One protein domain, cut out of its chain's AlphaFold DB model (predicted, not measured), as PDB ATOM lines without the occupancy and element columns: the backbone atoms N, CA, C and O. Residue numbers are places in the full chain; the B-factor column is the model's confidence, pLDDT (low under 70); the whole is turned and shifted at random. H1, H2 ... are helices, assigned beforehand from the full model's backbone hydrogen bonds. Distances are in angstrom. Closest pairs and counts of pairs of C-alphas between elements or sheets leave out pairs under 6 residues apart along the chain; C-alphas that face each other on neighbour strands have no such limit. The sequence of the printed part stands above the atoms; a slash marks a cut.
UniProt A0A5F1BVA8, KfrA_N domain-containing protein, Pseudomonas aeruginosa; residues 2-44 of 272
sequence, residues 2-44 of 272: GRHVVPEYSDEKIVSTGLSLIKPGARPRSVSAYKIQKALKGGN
ATOM      1  N   GLY A   2      14.856  11.133  27.072       43.66
ATOM      2  CA  GLY A   2      14.591  12.521  26.682       43.66
ATOM      3  C   GLY A   2      15.245  12.825  25.336       43.66
ATOM      4  O   GLY A   2      16.449  12.632  25.186       43.66
ATOM      5  N   ARG A   3      14.462  13.261  24.344       42.22
ATOM      6  CA  ARG A   3      15.002  13.764  23.073       42.22
ATOM      7  C   ARG A   3      15.781  15.044  23.381       42.22
ATOM      8  O   ARG A   3      15.173  16.074  23.652       42.22
ATOM      9  N   HIS A   4      17.110  14.971  23.382       51.09
ATOM     10  CA  HIS A   4      17.955  16.159  23.432       51.09
ATOM     11  C   HIS A   4      17.675  17.004  22.187       51.09
ATOM     12  O   HIS A   4      18.048  16.632  21.075       51.09
ATOM     13  N   VAL A   5      16.985  18.127  22.375       55.94
ATOM     14  CA  VAL A   5      16.856  19.164  21.352       55.94
ATOM     15  C   VAL A   5      18.245  19.773  21.180       55.94
ATOM     16  O   VAL A   5      18.779  20.392  22.099       55.94
ATOM     17  N   VAL A   6      18.876  19.515  20.036       61.53
ATOM     18  CA  VAL A   6      20.198  20.061  19.717       61.53
ATOM     19  C   VAL A   6      20.020  21.547  19.375       61.53
ATOM     20  O   VAL A   6      19.212  21.842  18.496       61.53
ATOM     21  N   PRO A   7      20.740  22.481  20.026       67.94
ATOM     22  CA  PRO A   7      20.672  23.903  19.689       67.94
ATOM     23  C   PRO A   7      21.047  24.128  18.220       67.94
ATOM     24  O   PRO A   7      22.082  23.631  17.768       67.94
ATOM     25  N   GLU A   8      20.224  24.858  17.470       74.69
ATOM     26  CA  GLU A   8      20.499  25.188  16.071       74.69
ATOM     27  C   GLU A   8      21.128  26.587  15.978       74.69
ATOM     28  O   GLU A   8      20.591  27.562  16.501       74.69
ATOM     29  N   TYR A   9      22.308  26.675  15.359       83.50
ATOM     30  CA  TYR A   9      23.091  27.910  15.229       83.50
ATOM     31  C   TYR A   9      23.003  28.458  13.804       83.50
ATOM     32  O   TYR A   9      23.022  27.674  12.859       83.50
ATOM     33  N   SER A  10      22.972  29.783  13.623       84.69
ATOM     34  CA  SER A  10      22.993  30.394  12.283       84.69
ATOM     35  C   SER A  10      24.305  30.110  11.536       84.69
ATOM     36  O   SER A  10      25.347  29.874  12.153       84.69
ATOM     37  N   ASP A  11      24.270  30.152  10.202       85.44
ATOM     38  CA  ASP A  11      25.440  29.872   9.350       85.44
ATOM     39  C   ASP A  11      26.586  30.856   9.622       85.44
ATOM     40  O   ASP A  11      27.744  30.462   9.754       85.44
ATOM     41  N   GLU A  12      26.248  32.124   9.849       85.38
ATOM     42  CA  GLU A  12      27.178  33.188  10.239       85.38
ATOM     43  C   GLU A  12      27.883  32.876  11.565       85.38
ATOM     44  O   GLU A  12      29.088  33.108  11.722       85.38
ATOM     45  N   LYS A  13      27.156  32.305  12.535       86.31
ATOM     46  CA  LYS A  13      27.732  31.938  13.831       86.31
ATOM     47  C   LYS A  13      28.681  30.746  13.710       86.31
ATOM     48  O   LYS A  13      29.690  30.697  14.412       86.31
ATOM     49  N   ILE A  14      28.387  29.815  12.805       86.69
ATOM     50  CA  ILE A  14      29.239  28.660  12.494       86.69
ATOM     51  C   ILE A  14      30.537  29.120  11.821       86.69
ATOM     52  O   ILE A  14      31.620  28.752  12.280       86.69
ATOM     53  N   VAL A  15      30.444  29.967  10.791       87.06
ATOM     54  CA  VAL A  15      31.609  30.469  10.043       87.06
ATOM     55  C   VAL A  15      32.488  31.366  10.915       87.06
ATOM     56  O   VAL A  15      33.694  31.143  10.988       87.06
ATOM     57  N   SER A  16      31.909  32.320  11.652       87.81
ATOM     58  CA  SER A  16      32.678  33.202  12.550       87.81
ATOM     59  C   SER A  16      33.407  32.437  13.658       87.81
ATOM     60  O   SER A  16      34.534  32.780  14.017       87.81
ATOM     61  N   THR A  17      32.804  31.358  14.167       87.44
ATOM     62  CA  THR A  17      33.438  30.482  15.163       87.44
ATOM     63  C   THR A  17      34.527  29.608  14.542       87.44
ATOM     64  O   THR A  17      35.540  29.345  15.178       87.44
ATOM     65  N   GLY A  18      34.362  29.172  13.290       86.12
ATOM     66  CA  GLY A  18      35.428  28.504  12.543       86.12
ATOM     67  C   GLY A  18      36.632  29.414  12.305       86.12
ATOM     68  O   GLY A  18      37.769  28.991  12.505       86.12
ATOM     69  N   LEU A  19      36.382  30.682  11.972       86.06
ATOM     70  CA  LEU A  19      37.423  31.684  11.751       86.06
ATOM     71  C   LEU A  19      38.198  32.031  13.026       86.06
ATOM     72  O   LEU A  19      39.424  32.113  12.982       86.06
ATOM     73  N   SER A  20      37.527  32.163  14.173       86.25
ATOM     74  CA  SER A  20      38.203  32.460  15.446       86.25
ATOM     75  C   SER A  20      39.108  31.327  15.952       86.25
ATOM     76  O   SER A  20      39.951  31.553  16.818       86.25
ATOM     77  N   LEU A  21      38.965  30.113  15.409       86.25
ATOM     78  CA  LEU A  21      39.791  28.950  15.744       86.25
ATOM     79  C   LEU A  21      41.057  28.825  14.876       86.25
ATOM     80  O   LEU A  21      41.872  27.928  15.122       86.25
ATOM     81  N   ILE A  22      41.238  29.687  13.870       85.38
ATOM     82  CA  ILE A  22      42.418  29.677  12.999       85.38
ATOM     83  C   ILE A  22      43.592  30.339  13.730       85.38
ATOM     84  O   ILE A  22      43.520  31.490  14.156       85.38
ATOM     85  N   LYS A  23      44.704  29.609  13.867       81.44
ATOM     86  CA  LYS A  23      45.946  30.158  14.433       81.44
ATOM     87  C   LYS A  23      46.647  31.084  13.424       81.44
ATOM     88  O   LYS A  23      46.567  30.810  12.225       81.44
ATOM     89  N   PRO A  24      47.395  32.110  13.878       69.62
ATOM     90  CA  PRO A  24      48.198  32.950  12.988       69.62
ATOM     91  C   PRO A  24      49.105  32.099  12.082       69.62
ATOM     92  O   PRO A  24      49.809  31.216  12.570       69.62
ATOM     93  N   GLY A  25      49.047  32.323  10.764       68.12
ATOM     94  CA  GLY A  25      49.823  31.577   9.758       68.12
ATOM     95  C   GLY A  25      49.279  30.190   9.375       68.12
ATOM     96  O   GLY A  25      49.841  29.541   8.495       68.12
ATOM     97  N   ALA A  26      48.188  29.718   9.987       72.06
ATOM     98  CA  ALA A  26      47.572  28.437   9.645       72.06
ATOM     99  C   ALA A  26      46.507  28.585   8.547       72.06
ATOM    100  O   ALA A  26      45.756  29.557   8.502       72.06
ATOM    101  N   ARG A  27      46.397  27.579   7.670       74.56
ATOM    102  CA  ARG A  27      45.372  27.562   6.615       74.56
ATOM    103  C   ARG A  27      43.970  27.328   7.212       74.56
ATOM    104  O   ARG A  27      43.854  26.514   8.136       74.56
ATOM    105  N   PRO A  28      42.897  27.914   6.643       73.06
ATOM    106  CA  PRO A  28      41.514  27.708   7.101       73.06
ATOM    107  C   PRO A  28      41.084  26.233   7.196       73.06
ATOM    108  O   PRO A  28      40.378  25.847   8.125       73.06
ATOM    109  N   ARG A  29      41.614  25.363   6.320       76.19
ATOM    110  CA  ARG A  29      41.388  23.899   6.336       76.19
ATOM    111  C   ARG A  29      41.905  23.171   7.592       76.19
ATOM    112  O   ARG A  29      41.606  21.997   7.777       76.19
ATOM    113  N   SER A  30      42.668  23.833   8.465       77.88
ATOM    114  CA  SER A  30      43.162  23.249   9.726       77.88
ATOM    115  C   SER A  30      42.102  23.179  10.846       77.88
ATOM    116  O   SER A  30      42.290  22.484  11.862       77.88
ATOM    117  N   VAL A  31      40.973  23.874  10.672       83.94
ATOM    118  CA  VAL A  31      39.822  23.845  11.581       83.94
ATOM    119  C   VAL A  31      38.792  22.845  11.053       83.94
ATOM    120  O   VAL A  31      38.329  22.959   9.923       83.94
ATOM    121  N   SER A  32      38.432  21.851  11.871       86.00
ATOM    122  CA  SER A  32      37.412  20.854  11.530       86.00
ATOM    123  C   SER A  32      36.056  21.215  12.133       86.00
ATOM    124  O   SER A  32      35.986  21.845  13.191       86.00
ATOM    125  N   ALA A  33      34.971  20.736  11.518       84.00
ATOM    126  CA  ALA A  33      33.610  20.911  12.034       84.00
ATOM    127  C   ALA A  33      33.451  20.419  13.484       84.00
ATOM    128  O   ALA A  33      32.678  20.987  14.252       84.00
ATOM    129  N   TYR A  34      34.244  19.424  13.896       86.12
ATOM    130  CA  TYR A  34      34.296  18.944  15.278       86.12
ATOM    131  C   TYR A  34      34.838  20.004  16.248       86.12
ATOM    132  O   TYR A  34      34.276  20.216  17.322       86.12
ATOM    133  N   LYS A  35      35.909  20.718  15.870       87.81
ATOM    134  CA  LYS A  35      36.455  21.818  16.685       87.81
ATOM    135  C   LYS A  35      35.445  22.960  16.813       87.81
ATOM    136  O   LYS A  35      35.300  23.514  17.899       87.81
ATOM    137  N   ILE A  36      34.710  23.249  15.738       86.88
ATOM    138  CA  ILE A  36      33.642  24.256  15.725       86.88
ATOM    139  C   ILE A  36      32.489  23.827  16.644       86.88
ATOM    140  O   ILE A  36      32.055  24.609  17.484       86.88
ATOM    141  N   GLN A  37      32.053  22.564  16.571       87.06
ATOM    142  CA  GLN A  37      31.016  22.010  17.451       87.06
ATOM    143  C   GLN A  37      31.412  22.092  18.930       87.06
ATOM    144  O   GLN A  37      30.602  22.464  19.782       87.06
ATOM    145  N   LYS A  38      32.678  21.781  19.241       87.19
ATOM    146  CA  LYS A  38      33.226  21.874  20.598       87.19
ATOM    147  C   LYS A  38      33.238  23.319  21.104       87.19
ATOM    148  O   LYS A  38      32.882  23.553  22.256       87.19
ATOM    149  N   ALA A  39      33.602  24.281  20.255       86.44
ATOM    150  CA  ALA A  39      33.595  25.703  20.600       86.44
ATOM    151  C   ALA A  39      32.172  26.255  20.810       86.44
ATOM    152  O   ALA A  39      31.952  27.047  21.722       86.44
ATOM    153  N   LEU A  40      31.197  25.778  20.031       85.88
ATOM    154  CA  LEU A  40      29.779  26.132  20.167       85.88
ATOM    155  C   LEU A  40      29.052  25.357  21.281       85.88
ATOM    156  O   LEU A  40      27.882  25.623  21.542       85.88
ATOM    157  N   LYS A  41      29.716  24.398  21.944       82.56
ATOM    158  CA  LYS A  41      29.139  23.533  22.994       82.56
ATOM    159  C   LYS A  41      27.833  22.833  22.566       82.56
ATOM    160  O   LYS A  41      26.952  22.603  23.389       82.56
ATOM    161  N   GLY A  42      27.698  22.499  21.280       80.19
ATOM    162  CA  GLY A  42      26.493  21.891  20.708       80.19
ATOM    163  C   GLY A  42      26.386  22.088  19.193       80.19
ATOM    164  O   GLY A  42      27.323  22.567  18.557       80.19
ATOM    165  N   GLY A  43      25.234  21.743  18.611       80.94
ATOM    166  CA  GLY A  43      24.952  21.913  17.179       80.94
ATOM    167  C   GLY A  43      24.948  20.607  16.384       80.94
ATOM    168  O   GLY A  43      25.606  19.630  16.749       80.94
ATOM    169  N   ASN A  44      24.188  20.580  15.285       83.06
ATOM    170  CA  ASN A  44      24.126  19.433  14.379       83.06
ATOM    171  C   ASN A  44      25.432  19.322  13.571       83.06
ATOM    172  O   ASN A  44      25.721  20.174  12.728       83.06
TER     173      ASN A  44
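AT A GLANCE: This is residues 2 to 44 of the 272 residues of the protein "KfrA_N domain-containing protein" of Pseudomonas aeruginosa (UniProt A0A5F1BVA8). With little regular structure, this is a pair of short helices, H1 and H2, packed at nearly right angles, with a loop at residues 21 to 32 reaching out one way and an extended tail from residue 2 the other way. Tail and loop make the length: the C-alphas span 43 by 17 by 12 A. The printed part has 43 residues, of which 17 are in the named helices, H1 then H2; there is no named strand, and the class is all helix. It is loose, with a radius of gyration of the C-alphas of 11.7 A.

HOW THE PARTS SIT: H1, residues 11 to 20, touches H2, residues 33 to 39; their closest C-alphas, those of Gly 18 and Ile 36, are 5.6 A apart. Their lines are about perpendicular, at 80 degrees. In H1 and H2 every O i to N i+4 pair is within hydrogen-bond range.

IN THESE COORDINATES: H1 is 14.4 A long and begins at C-alpha 11 (25.440, 29.872, 9.350). H2 is 9.8 A long and ends at C-alpha 39 (33.595, 25.703, 20.600).

THE WHOLE: The C-alphas farthest apart, those of Gly 2 and Gly 25, are 43.5 A apart. The link from H1 to H2 is long, 12 residues. The printed part has no cut. Residues 2 to 7 and 24 to 25 have pLDDT under 70.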